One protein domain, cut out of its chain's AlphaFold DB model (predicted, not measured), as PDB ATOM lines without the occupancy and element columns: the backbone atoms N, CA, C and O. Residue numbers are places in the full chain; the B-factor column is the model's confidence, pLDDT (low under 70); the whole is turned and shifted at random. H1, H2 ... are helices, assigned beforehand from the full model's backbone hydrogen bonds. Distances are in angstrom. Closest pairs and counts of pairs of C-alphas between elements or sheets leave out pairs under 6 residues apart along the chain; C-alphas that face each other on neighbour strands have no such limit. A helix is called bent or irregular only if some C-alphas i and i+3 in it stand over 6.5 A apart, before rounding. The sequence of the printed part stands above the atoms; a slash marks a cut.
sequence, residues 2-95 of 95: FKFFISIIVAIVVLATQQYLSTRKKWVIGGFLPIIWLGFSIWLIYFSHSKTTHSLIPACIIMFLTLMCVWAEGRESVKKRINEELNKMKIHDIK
ATOM      1  N   PHE A   2     -23.801  15.247  25.205       56.06
ATOM      2  CA  PHE A   2     -23.435  14.510  23.974       56.06
ATOM      3  C   PHE A   2     -24.365  14.749  22.759       56.06
ATOM      4  O   PHE A   2     -23.907  14.898  21.632       56.06
ATOM      5  N   LYS A   3     -25.679  14.884  22.995       56.44
ATOM      6  CA  LYS A   3     -26.681  15.181  21.949       56.44
ATOM      7  C   LYS A   3     -26.483  16.544  21.265       56.44
ATOM      8  O   LYS A   3     -26.805  16.686  20.092       56.44
ATOM      9  N   PHE A   4     -25.931  17.527  21.979       62.28
ATOM     10  CA  PHE A   4     -25.679  18.868  21.438       62.28
ATOM     11  C   PHE A   4     -24.495  18.864  20.465       62.28
ATOM     12  O   PHE A   4     -24.583  19.433  19.384       62.28
ATOM     13  N   PHE A   5     -23.423  18.145  20.807       69.62
ATOM     14  CA  PHE A   5     -22.266  17.976  19.926       69.62
ATOM     15  C   PHE A   5     -22.629  17.247  18.631       69.62
ATOM     16  O   PHE A   5     -22.237  17.689  17.554       69.62
ATOM     17  N   ILE A   6     -23.447  16.194  18.719       72.31
ATOM     18  CA  ILE A   6     -23.960  15.492  17.534       72.31
ATOM     19  C   ILE A   6     -24.765  16.449  16.643       72.31
ATOM     20  O   ILE A   6     -24.549  16.483  15.435       72.31
ATOM     21  N   SER A   7     -25.638  17.280  17.226       65.88
ATOM     22  CA  SER A   7     -26.421  18.268  16.470       65.88
ATOM     23  C   SER A   7     -25.543  19.292  15.744       65.88
ATOM     24  O   SER A   7     -25.848  19.655  14.611       65.88
ATOM     25  N   ILE A   8     -24.463  19.757  16.375       71.62
ATOM     26  CA  ILE A   8     -23.542  20.735  15.779       71.62
ATOM     27  C   ILE A   8     -22.777  20.106  14.610       71.62
ATOM     28  O   ILE A   8     -22.675  20.713  13.546       71.62
ATOM     29  N   ILE A   9     -22.297  18.870  14.770       72.88
ATOM     30  CA  ILE A   9     -21.595  18.140  13.706       72.88
ATOM     31  C   ILE A   9     -22.523  17.923  12.507       72.88
ATOM     32  O   ILE A   9     -22.131  18.178  11.369       72.88
ATOM     33  N   VAL A  10     -23.769  17.513  12.753       72.06
ATOM     34  CA  VAL A  10     -24.771  17.333  11.693       72.06
ATOM     35  C   VAL A  10     -25.051  18.655  10.976       72.06
ATOM     36  O   VAL A  10     -25.065  18.679   9.748       72.06
ATOM     37  N   ALA A  11     -25.198  19.764  11.705       71.12
ATOM     38  CA  ALA A  11     -25.411  21.079  11.101       71.12
ATOM     39  C   ALA A  11     -24.234  21.510  10.208       71.12
ATOM     40  O   ALA A  11     -24.452  21.982   9.093       71.12
ATOM     41  N   ILE A  12     -22.992  21.290  10.651       72.44
ATOM     42  CA  ILE A  12     -21.786  21.608   9.872       72.44
ATOM     43  C   ILE A  12     -21.720  20.760   8.599       72.44
ATOM     44  O   ILE A  12     -21.443  21.293   7.526       72.44
ATOM     45  N   VAL A  13     -22.009  19.459   8.688       71.44
ATOM     46  CA  VAL A  13     -22.023  18.563   7.521       71.44
ATOM     47  C   VAL A  13     -23.107  18.982   6.532       71.44
ATOM     48  O   VAL A  13     -22.846  19.026   5.330       71.44
ATOM     49  N   VAL A  14     -24.297  19.347   7.011       72.62
ATOM     50  CA  VAL A  14     -25.394  19.832   6.161       72.62
ATOM     51  C   VAL A  14     -25.015  21.141   5.470       72.62
ATOM     52  O   VAL A  14     -25.174  21.237   4.255       72.62
ATOM     53  N   LEU A  15     -24.443  22.107   6.194       64.06
ATOM     54  CA  LEU A  15     -24.001  23.387   5.629       64.06
ATOM     55  C   LEU A  15     -22.860  23.209   4.622       64.06
ATOM     56  O   LEU A  15     -22.912  23.766   3.528       64.06
ATOM     57  N   ALA A  16     -21.859  22.386   4.942       63.62
ATOM     58  CA  ALA A  16     -20.754  22.084   4.036       63.62
ATOM     59  C   ALA A  16     -21.253  21.393   2.758       63.62
ATOM     60  O   ALA A  16     -20.827  21.736   1.657       63.62
ATOM     61  N   THR A  17     -22.210  20.473   2.894       61.81
ATOM     62  CA  THR A  17     -22.863  19.794   1.767       61.81
ATOM     63  C   THR A  17     -23.681  20.790   0.939       61.81
ATOM     64  O   THR A  17     -23.576  20.811  -0.284       61.81
ATOM     65  N   GLN A  18     -24.428  21.691   1.577       62.22
ATOM     66  CA  GLN A  18     -25.209  22.728   0.899       62.22
ATOM     67  C   GLN A  18     -24.315  23.690   0.101       62.22
ATOM     68  O   GLN A  18     -24.585  23.952  -1.075       62.22
ATOM     69  N   GLN A  19     -23.219  24.154   0.707       56.25
ATOM     70  CA  GLN A  19     -22.229  25.023   0.071       56.25
ATOM     71  C   GLN A  19     -21.575  24.306  -1.119       56.25
ATOM     72  O   GLN A  19     -21.564  24.828  -2.232       56.25
ATOM     73  N   TYR A  20     -21.105  23.070  -0.906       60.94
ATOM     74  CA  TYR A  20     -20.419  22.259  -1.914       60.94
ATOM     75  C   TYR A  20     -21.308  21.944  -3.124       60.94
ATOM     76  O   TYR A  20     -20.846  21.974  -4.270       60.94
ATOM     77  N   LEU A  21     -22.594  21.669  -2.895       55.91
ATOM     78  CA  LEU A  21     -23.529  21.357  -3.973       55.91
ATOM     79  C   LEU A  21     -24.065  22.600  -4.689       55.91
ATOM     80  O   LEU A  21     -24.367  22.509  -5.878       55.91
ATOM     81  N   SER A  22     -24.106  23.760  -4.031       51.03
ATOM     82  CA  SER A  22     -24.438  25.035  -4.682       51.03
ATOM     83  C   SER A  22     -23.376  25.455  -5.713       51.03
ATOM     84  O   SER A  22     -23.700  26.028  -6.753       51.03
ATOM     85  N   THR A  23     -22.102  25.106  -5.483       56.66
ATOM     86  CA  THR A  23     -20.978  25.480  -6.364       56.66
ATOM     87  C   THR A  23     -20.791  24.550  -7.576       56.66
ATOM     88  O   THR A  23     -20.045  24.879  -8.501       56.66
ATOM     89  N   ARG A  24     -21.441  23.377  -7.622       56.06
ATOM     90  CA  ARG A  24     -21.314  22.415  -8.737       56.06
ATOM     91  C   ARG A  24     -22.472  22.542  -9.734       56.06
ATOM     92  O   ARG A  24     -23.590  22.905  -9.391       56.06
ATOM     93  N   LYS A  25     -22.212  22.133 -10.986       53.59
ATOM     94  CA  LYS A  25     -23.111  22.170 -12.167       53.59
ATOM     95  C   LYS A  25     -24.542  21.638 -11.921       53.59
ATOM     96  O   LYS A  25     -25.453  21.987 -12.664       53.59
ATOM     97  N   LYS A  26     -24.768  20.825 -10.878       56.09
ATOM     98  CA  LYS A  26     -26.094  20.344 -10.454       56.09
ATOM     99  C   LYS A  26     -26.756  21.305  -9.462       56.09
ATOM    100  O   LYS A  26     -26.992  20.975  -8.305       56.09
ATOM    101  N   TRP A  27     -27.122  22.478  -9.971       51.38
ATOM    102  CA  TRP A  27     -27.821  23.542  -9.242       51.38
ATOM    103  C   TRP A  27     -29.071  23.098  -8.464       51.38
ATOM    104  O   TRP A  27     -29.410  23.662  -7.424       51.38
ATOM    105  N   VAL A  28     -29.723  22.052  -8.971       56.28
ATOM    106  CA  VAL A  28     -30.945  21.446  -8.433       56.28
ATOM    107  C   VAL A  28     -30.772  20.984  -6.983       56.28
ATOM    108  O   VAL A  28     -31.735  20.978  -6.226       56.28
ATOM    109  N   ILE A  29     -29.549  20.651  -6.561       55.12
ATOM    110  CA  ILE A  29     -29.334  20.065  -5.237       55.12
ATOM    111  C   ILE A  29     -29.155  21.139  -4.149       55.12
ATOM    112  O   ILE A  29     -29.566  20.932  -3.012       55.12
ATOM    113  N   GLY A  30     -28.658  22.332  -4.502       57.59
ATOM    114  CA  GLY A  30     -28.653  23.485  -3.590       57.59
ATOM    115  C   GLY A  30     -30.066  24.005  -3.287       57.59
ATOM    116  O   GLY A  30     -30.345  24.401  -2.159       57.59
ATOM    117  N   GLY A  31     -30.975  23.925  -4.268       61.53
ATOM    118  CA  GLY A  31     -32.398  24.248  -4.097       61.53
ATOM    119  C   GLY A  31     -33.198  23.158  -3.371       61.53
ATOM    120  O   GLY A  31     -34.321  23.397  -2.941       61.53
ATOM    121  N   PHE A  32     -32.622  21.970  -3.181       68.75
ATOM    122  CA  PHE A  32     -33.285  20.876  -2.475       68.75
ATOM    123  C   PHE A  32     -33.385  21.142  -0.966       68.75
ATOM    124  O   PHE A  32     -34.352  20.734  -0.327       68.75
ATOM    125  N   LEU A  33     -32.429  21.882  -0.393       69.69
ATOM    126  CA  LEU A  33     -32.436  22.217   1.031       69.69
ATOM    127  C   LEU A  33     -33.605  23.125   1.460       69.69
ATOM    128  O   LEU A  33     -34.280  22.774   2.430       69.69
ATOM    129  N   PRO A  34     -33.919  24.233   0.755       70.12
ATOM    130  CA  PRO A  34     -35.116  25.015   1.065       70.12
ATOM    131  C   PRO A  34     -36.414  24.208   0.883       70.12
ATOM    132  O   PRO A  34     -37.358  24.410   1.643       70.12
ATOM    133  N   ILE A  35     -36.455  23.243  -0.046       71.81
ATOM    134  CA  ILE A  35     -37.610  22.346  -0.240       71.81
ATOM    135  C   ILE A  35     -37.781  21.379   0.943       71.81
ATOM    136  O   ILE A  35     -38.890  21.231   1.459       71.81
ATOM    137  N   ILE A  36     -36.696  20.755   1.417       76.62
ATOM    138  CA  ILE A  36     -36.728  19.903   2.619       76.62
ATOM    139  C   ILE A  36     -37.180  20.719   3.837       76.62
ATOM    140  O   ILE A  36     -38.018  20.256   4.611       76.62
ATOM    141  N   TRP A  37     -36.656  21.939   3.996       76.44
ATOM    142  CA  TRP A  37     -37.026  22.825   5.101       76.44
ATOM    143  C   TRP A  37     -38.515  23.196   5.079       76.44
ATOM    144  O   TRP A  37     -39.165  23.211   6.125       76.44
ATOM    145  N   LEU A  38     -39.076  23.436   3.891       77.94
ATOM    146  CA  LEU A  38     -40.513  23.645   3.696       77.94
ATOM    147  C   LEU A  38     -41.326  22.440   4.180       77.94
ATOM    148  O   LEU A  38     -42.255  22.607   4.970       77.94
ATOM    149  N   GLY A  39     -40.946  21.227   3.765       79.19
ATOM    150  CA  GLY A  39     -41.609  19.994   4.200       79.19
ATOM    151  C   GLY A  39     -41.548  19.793   5.717       79.19
ATOM    152  O   GLY A  39     -42.559  19.474   6.344       79.19
ATOM    153  N   PHE A  40     -40.391  20.060   6.324       77.38
ATOM    154  CA  PHE A  40     -40.208  19.986   7.774       77.38
ATOM    155  C   PHE A  40     -41.042  21.032   8.526       77.38
ATOM    156  O   PHE A  40     -41.653  20.717   9.545       77.38
ATOM    157  N   SER A  41     -41.122  22.257   7.999       74.62
ATOM    158  CA  SER A  41     -41.932  23.336   8.576       74.62
ATOM    159  C   SER A  41     -43.423  22.990   8.550       74.62
ATOM    160  O   SER A  41     -44.111  23.163   9.554       74.62
ATOM    161  N   ILE A  42     -43.920  22.443   7.435       77.81
ATOM    162  CA  ILE A  42     -45.316  21.994   7.305       77.81
ATOM    163  C   ILE A  42     -45.609  20.861   8.291       77.81
ATOM    164  O   ILE A  42     -46.630  20.899   8.978       77.81
ATOM    165  N   TRP A  43     -44.707  19.881   8.400       77.56
ATOM    166  CA  TRP A  43     -44.852  18.775   9.345       77.56
ATOM    167  C   TRP A  43     -44.888  19.261  10.798       77.56
ATOM    168  O   TRP A  43     -45.782  18.867  11.546       77.56
ATOM    169  N   LEU A  44     -43.984  20.171  11.177       75.75
ATOM    170  CA  LEU A  44     -43.975  20.798  12.499       75.75
ATOM    171  C   LEU A  44     -45.289  21.518  12.793       75.75
ATOM    172  O   LEU A  44     -45.826  21.349  13.879       75.75
ATOM    173  N   ILE A  45     -45.822  22.285  11.841       72.81
ATOM    174  CA  ILE A  45     -47.074  23.029  12.026       72.81
ATOM    175  C   ILE A  45     -48.273  22.082  12.184       72.81
ATOM    176  O   ILE A  45     -49.123  22.326  13.036       72.81
ATOM    177  N   TYR A  46     -48.335  20.998  11.404       72.50
ATOM    178  CA  TYR A  46     -49.456  20.048  11.436       72.50
ATOM    179  C   TYR A  46     -49.427  19.095  12.640       72.50
ATOM    180  O   TYR A  46     -50.473  18.800  13.216       72.50
ATOM    181  N   PHE A  47     -48.250  18.590  13.020       73.62
ATOM    182  CA  PHE A  47     -48.117  17.630  14.124       73.62
ATOM    183  C   PHE A  47     -47.907  18.301  15.487       73.62
ATOM    184  O   PHE A  47     -48.242  17.701  16.512       73.62
ATOM    185  N   SER A  48     -47.418  19.546  15.542       65.00
ATOM    186  CA  SER A  48     -47.403  20.328  16.783       65.00
ATOM    187  C   SER A  48     -48.810  20.839  17.093       65.00
ATOM    188  O   SER A  48     -49.181  21.961  16.759       65.00
ATOM    189  N   HIS A  49     -49.575  20.037  17.830       58.47
ATOM    190  CA  HIS A  49     -50.846  20.432  18.456       58.47
ATOM    191  C   HIS A  49     -50.675  21.430  19.627       58.47
ATOM    192  O   HIS A  49     -51.581  21.611  20.440       58.47
ATOM    193  N   SER A  50     -49.505  22.066  19.770       57.97
ATOM    194  CA  SER A  50     -49.226  22.991  20.873       57.97
ATOM    195  C   SER A  50     -49.578  24.437  20.510       57.97
ATOM    196  O   SER A  50     -49.399  24.878  19.379       57.97
ATOM    197  N   LYS A  51     -50.023  25.230  21.496       59.53
ATOM    198  CA  LYS A  51     -50.316  26.672  21.335       59.53
ATOM    199  C   LYS A  51     -49.105  27.496  20.852       59.53
ATOM    200  O   LYS A  51     -49.266  28.627  20.402       59.53
ATOM    201  N   THR A  52     -47.903  26.925  20.913       60.91
ATOM    202  CA  THR A  52     -46.628  27.517  20.487       60.91
ATOM    203  C   THR A  52     -46.480  27.596  18.963       60.91
ATOM    204  O   THR A  52     -45.625  28.330  18.470       60.91
ATOM    205  N   THR A  53     -47.321  26.891  18.196       61.91
ATOM    206  CA  THR A  53     -47.230  26.822  16.728       61.91
ATOM    207  C   THR A  53     -47.355  28.202  16.065       61.91
ATOM    208  O   THR A  53     -46.610  28.493  15.132       61.91
ATOM    209  N   HIS A  54     -48.175  29.115  16.601       65.38
ATOM    210  CA  HIS A  54     -48.294  30.484  16.074       65.38
ATOM    211  C   HIS A  54     -47.005  31.312  16.203       65.38
ATOM    212  O   HIS A  54     -46.713  32.132  15.335       65.38
ATOM    213  N   SER A  55     -46.198  31.068  17.244       71.75
ATOM    214  CA  SER A  55     -44.920  31.762  17.449       71.75
ATOM    215  C   SER A  55     -43.797  31.229  16.550       71.75
ATOM    216  O   SER A  55     -42.788  31.908  16.370       71.75
ATOM    217  N   LEU A  56     -43.946  30.019  16.000       72.00
ATOM    218  CA  LEU A  56     -42.919  29.347  15.196       72.00
ATOM    219  C   LEU A  56     -43.015  29.677  13.700       72.00
ATOM    220  O   LEU A  56     -42.008  29.609  12.994       72.00
ATOM    221  N   ILE A  57     -44.194  30.085  13.223       78.19
ATOM    222  CA  ILE A  57     -44.443  30.473  11.825       78.19
ATOM    223  C   ILE A  57     -43.476  31.571  11.335       78.19
ATOM    224  O   ILE A  57     -42.805  31.340  10.326       78.19
ATOM    225  N   PRO A  58     -43.328  32.730  12.013       80.81
ATOM    226  CA  PRO A  58     -42.425  33.781  11.538       80.81
ATOM    227  C   PRO A  58     -40.959  33.328  11.507       80.81
ATOM    228  O   PRO A  58     -40.241  33.650  10.562       80.81
ATOM    229  N   ALA A  59     -40.524  32.516  12.475       80.19
ATOM    230  CA  ALA A  59     -39.171  31.964  12.492       80.19
ATOM    231  C   ALA A  59     -38.911  31.020  11.302       80.19
ATOM    232  O   ALA A  59     -37.848  31.085  10.685       80.19
ATOM    233  N   CYS A  60     -39.892  30.190  10.929       80.69
ATOM    234  CA  CYS A  60     -39.784  29.306   9.764       80.69
ATOM    235  C   CYS A  60     -39.684  30.094   8.450       80.69
ATOM    236  O   CYS A  60     -38.889  29.724   7.583       80.69
ATOM    237  N   ILE A  61     -40.444  31.191   8.322       82.94
ATOM    238  CA  ILE A  61     -40.415  32.077   7.147       82.94
ATOM    239  C   ILE A  61     -39.054  32.764   7.026       82.94
ATOM    240  O   ILE A  61     -38.450  32.732   5.955       82.94
ATOM    241  N   ILE A  62     -38.544  33.344   8.117       85.31
ATOM    242  CA  ILE A  62     -37.230  34.003   8.125       85.31
ATOM    243  C   ILE A  62     -36.141  33.003   7.733       85.31
ATOM    244  O   ILE A  62     -35.339  33.288   6.847       85.31
ATOM    245  N   MET A  63     -36.152  31.804   8.324       81.06
ATOM    246  CA  MET A  63     -35.191  30.757   7.980       81.06
ATOM    247  C   MET A  63     -35.276  30.403   6.489       81.06
ATOM    248  O   MET A  63     -34.265  30.430   5.792       81.06
ATOM    249  N   PHE A  64     -36.475  30.179   5.950       83.00
ATOM    250  CA  PHE A  64     -36.652  29.890   4.526       83.00
ATOM    251  C   PHE A  64     -36.105  31.005   3.614       83.00
ATOM    252  O   PHE A  64     -35.390  30.718   2.651       83.00
ATOM    253  N   LEU A  65     -36.380  32.271   3.943       83.94
ATOM    254  CA  LEU A  65     -35.871  33.424   3.196       83.94
ATOM    255  C   LEU A  65     -34.341  33.490   3.219       83.94
ATOM    256  O   LEU A  65     -33.729  33.727   2.179       83.94
ATOM    257  N   THR A  66     -33.713  33.223   4.366       79.75
ATOM    258  CA  THR A  66     -32.244  33.202   4.461       79.75
ATOM    259  C   THR A  66     -31.627  32.093   3.609       79.75
ATOM    260  O   THR A  66     -30.676  32.358   2.875       79.75
ATOM    261  N   LEU A  67     -32.204  30.882   3.609       77.56
ATOM    262  CA  LEU A  67     -31.742  29.791   2.742       77.56
ATOM    263  C   LEU A  67     -31.853  30.157   1.254       77.56
ATOM    264  O   LEU A  67     -30.945  29.855   0.477       77.56
ATOM    265  N   MET A  68     -32.946  30.813   0.860       78.19
ATOM    266  CA  MET A  68     -33.141  31.291  -0.512       78.19
ATOM    267  C   MET A  68     -32.124  32.373  -0.892       78.19
ATOM    268  O   MET A  68     -31.564  32.319  -1.986       78.19
ATOM    269  N   CYS A  69     -31.848  33.316   0.013       80.00
ATOM    270  CA  CYS A  69     -30.886  34.398  -0.206       80.00
ATOM    271  C   CYS A  69     -29.466  33.853  -0.419       80.00
ATOM    272  O   CYS A  69     -28.836  34.150  -1.432       80.00
ATOM    273  N   VAL A  70     -29.008  32.954   0.460       76.75
ATOM    274  CA  VAL A  70     -27.684  32.309   0.360       76.75
ATOM    275  C   VAL A  70     -27.530  31.544  -0.956       76.75
ATOM    276  O   VAL A  70     -26.475  31.562  -1.595       76.75
ATOM    277  N   TRP A  71     -28.589  30.871  -1.404       74.25
ATOM    278  CA  TRP A  71     -28.562  30.158  -2.676       74.25
ATOM    279  C   TRP A  71     -28.543  31.099  -3.889       74.25
ATOM    280  O   TRP A  71     -27.835  30.830  -4.866       74.25
ATOM    281  N   ALA A  72     -29.280  32.212  -3.826       75.56
ATOM    282  CA  ALA A  72     -29.278  33.240  -4.865       75.56
ATOM    283  C   ALA A  72     -27.900  33.913  -4.999       75.56
ATOM    284  O   ALA A  72     -27.373  34.003  -6.109       75.56
ATOM    285  N   GLU A  73     -27.269  34.282  -3.884       78.25
ATOM    286  CA  GLU A  73     -25.910  34.843  -3.864       78.25
ATOM    287  C   GLU A  73     -24.873  33.851  -4.407       78.25
ATOM    288  O   GLU A  73     -24.045  34.187  -5.263       78.25
ATOM    289  N   GLY A  74     -24.961  32.583  -3.984       71.81
ATOM    290  CA  GLY A  74     -24.115  31.512  -4.510       71.81
ATOM    291  C   GLY A  74     -24.200  31.414  -6.035       71.81
ATOM    292  O   GLY A  74     -23.190  31.206  -6.711       71.81
ATOM    293  N   ARG A  75     -25.378  31.665  -6.610       73.38
ATOM    294  CA  ARG A  75     -25.580  31.676  -8.060       73.38
ATOM    295  C   ARG A  75     -25.050  32.894  -8.770       73.38
ATOM    296  O   ARG A  75     -24.506  32.760  -9.870       73.38
ATOM    297  N   GLU A  76     -25.230  34.056  -8.171       79.19
ATOM    298  CA  GLU A  76     -24.720  35.297  -8.721       79.19
ATOM    299  C   GLU A  76     -23.192  35.254  -8.823       79.19
ATOM    300  O   GLU A  76     -22.637  35.603  -9.868       79.19
ATOM    301  N   SER A  77     -22.518  34.679  -7.821       76.12
ATOM    302  CA  SER A  77     -21.063  34.489  -7.840       76.12
ATOM    303  C   SER A  77     -20.585  33.606  -9.006       76.12
ATOM    304  O   SER A  77     -19.625  33.947  -9.703       76.12
ATOM    305  N   VAL A  78     -21.289  32.502  -9.289       77.88
ATOM    306  CA  VAL A  78     -20.972  31.603 -10.410       77.88
ATOM    307  C   VAL A  78     -21.218  32.301 -11.745       77.88
ATOM    308  O   VAL A  78     -20.385  32.210 -12.649       77.88
ATOM    309  N   LYS A  79     -22.333  33.031 -11.873       78.94
ATOM    310  CA  LYS A  79     -22.653  33.794 -13.086       78.94
ATOM    311  C   LYS A  79     -21.597  34.864 -13.358       78.94
ATOM    312  O   LYS A  79     -21.157  35.000 -14.498       78.94
ATOM    313  N   LYS A  80     -21.159  35.577 -12.317       83.38
ATOM    314  CA  LYS A  80     -20.101  36.585 -12.406       83.38
ATOM    315  C   LYS A  80     -18.786  35.966 -12.878       83.38
ATOM    316  O   LYS A  80     -18.218  36.445 -13.854       83.38
ATOM    317  N   ARG A  81     -18.377  34.840 -12.285       80.62
ATOM    318  CA  ARG A  81     -17.161  34.117 -12.683       80.62
ATOM    319  C   ARG A  81     -17.200  33.645 -14.139       80.62
ATOM    320  O   ARG A  81     -16.214  33.790 -14.849       80.62
ATOM    321  N   ILE A  82     -18.330  33.114 -14.611       81.44
ATOM    322  CA  ILE A  82     -18.488  32.711 -16.023       81.44
ATOM    323  C   ILE A  82     -18.358  33.922 -16.955       81.44
ATOM    324  O   ILE A  82     -17.723  33.825 -18.003       81.44
ATOM    325  N   ASN A  83     -18.943  35.060 -16.583       84.31
ATOM    326  CA  ASN A  83     -18.888  36.271 -17.395       84.31
ATOM    327  C   ASN A  83     -17.466  36.860 -17.461       84.31
ATOM    328  O   ASN A  83     -17.036  37.321 -18.516       84.31
ATOM    329  N   GLU A  84     -16.718  36.801 -16.359       87.06
ATOM    330  CA  GLU A  84     -15.304  37.195 -16.317       87.06
ATOM    331  C   GLU A  84     -14.438  36.310 -17.226       87.06
ATOM    332  O   GLU A  84     -13.629  36.831 -17.996       87.06
ATOM    333  N   GLU A  85     -14.641  34.989 -17.203       85.31
ATOM    334  CA  GLU A  85     -13.940  34.057 -18.097       85.31
ATOM    335  C   GLU A  85     -14.306  34.284 -19.576       85.31
ATOM    336  O   GLU A  85     -13.418  34.324 -20.428       85.31
ATOM    337  N   LEU A  86     -15.583  34.539 -19.892       86.75
ATOM    338  CA  LEU A  86     -16.023  34.915 -21.246       86.75
ATOM    339  C   LEU A  86     -15.365  36.211 -21.736       86.75
ATOM    340  O   LEU A  86     -15.011  36.319 -22.910       86.75
ATOM    341  N   ASN A  87     -15.197  37.201 -20.856       87.00
ATOM    342  CA  ASN A  87     -14.585  38.471 -21.230       87.00
ATOM    343  C   ASN A  87     -13.083  38.313 -21.520       87.00
ATOM    344  O   ASN A  87     -12.580  38.897 -22.477       87.00
ATOM    345  N   LYS A  88     -12.377  37.461 -20.760       86.75
ATOM    346  CA  LYS A  88     -10.977  37.101 -21.054       86.75
ATOM    347  C   LYS A  88     -10.837  36.435 -22.424       86.75
ATOM    348  O   LYS A  88      -9.928  36.789 -23.168       86.75
ATOM    349  N   MET A  89     -11.747  35.516 -22.766       86.44
ATOM    350  CA  MET A  89     -11.760  34.866 -24.083       86.44
ATOM    351  C   MET A  89     -11.991  35.880 -25.208       86.44
ATOM    352  O   MET A  89     -11.226  35.890 -26.162       86.44
ATOM    353  N   LYS A  90     -12.966  36.792 -25.067       81.19
ATOM    354  CA  LYS A  90     -13.212  37.857 -26.060       81.19
ATOM    355  C   LYS A  90     -11.998  38.757 -26.280       81.19
ATOM    356  O   LYS A  90     -11.693  39.085 -27.415       81.19
ATOM    357  N   ILE A  91     -11.307  39.158 -25.214       82.88
ATOM    358  CA  ILE A  91     -10.115  40.017 -25.322       82.88
ATOM    359  C   ILE A  91      -8.974  39.291 -26.043       82.88
ATOM    360  O   ILE A  91      -8.232  39.924 -26.787       82.88
ATOM    361  N   HIS A  92      -8.829  37.982 -25.823       76.38
ATOM    362  CA  HIS A  92      -7.826  37.173 -26.511       76.38
ATOM    363  C   HIS A  92      -8.155  36.979 -27.996       76.38
ATOM    364  O   HIS A  92      -7.246  36.990 -28.806       76.38
ATOM    365  N   ASP A  93      -9.436  36.845 -28.341       74.88
ATOM    366  CA  ASP A  93      -9.906  36.619 -29.717       74.88
ATOM    367  C   ASP A  93      -9.865  37.893 -30.588       74.88
ATOM    368  O   ASP A  93      -9.795  37.824 -31.810       74.88
ATOM    369  N   ILE A  94      -9.908  39.076 -29.961       74.62
ATOM    370  CA  ILE A  94      -9.806  40.384 -30.637       74.62
ATOM    371  C   ILE A  94      -8.340  40.763 -30.944       74.62
ATOM    372  O   ILE A  94      -8.102  41.693 -31.718       74.62
ATOM    373  N   LYS A  95      -7.361  40.092 -30.327       51.38
ATOM    374  CA  LYS A  95      -5.933  40.425 -30.415       51.38
ATOM    375  C   LYS A  95      -5.193  39.494 -31.368       51.38
ATOM    376  O   LYS A  95      -4.311  40.016 -32.085       51.38
TER     377      LYS A  95
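What this domain is: This is residues 2 to 95 of the 95 residues of an uncharacterized protein of Romboutsia lituseburensis DSM 797 (UniProt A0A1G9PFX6). One long helix, H3, makes the length; H2 folds back along its first part as a helical hairpin, and H1 slants away, residues 2 to 13 sticking out. Residues 79 to 95, at H3's far end, also stick out. The printed part has 94 residues with three named helices, H1, H2, H3 in chain order, and no named strand: all helix. It is only just extended, close to loose, with a radius of gyration of the C-alphas of 19.0 A, a rod spanning 69 by 30 by 17 A.

How they stand to each other: H3, residues 53 to 93, is only just irregular: C-alphas 55 and 58 are 6.7 A apart. Its residues 53 to 68 touch H2, residues 32 to 47, opposite ways at a shallow tilt of 6 degrees; the closest C-alphas, of Ile 45 and Thr 53, are 6.0 A apart. H1, residues 2 to 22, only just touches H3, with 3 pairs of C-alphas within 8 A, through residue 22 alone; the closest, of Ser 22 and Gly 74, are 6.5 A apart. H1 and H2 are close but not clearly touching, C-alphas of Gln 18 and Leu 33 being closest at 7.2 A. Every O i to N i+4 pair is within hydrogen-bond range in H1 and H2, and 35 of 37 in H3.

Where its parts are: H3 is 60.4 A long, ending at C-alpha 93 (-9.906, 36.619, -29.717). H2 is 22.5 A long. H1, 30.5 A, begins at C-alpha 2 (-23.435, 14.510, 23.974).

The domain as a whole: The C-alphas farthest apart, of Lys 51 and Lys 95, are 69.5 A apart. The printed part has no cut; the link H2 to H3 is tight, and H1 to H2 short. Low-confidence stretches, with pLDDT under 70, include residues 15 to 33.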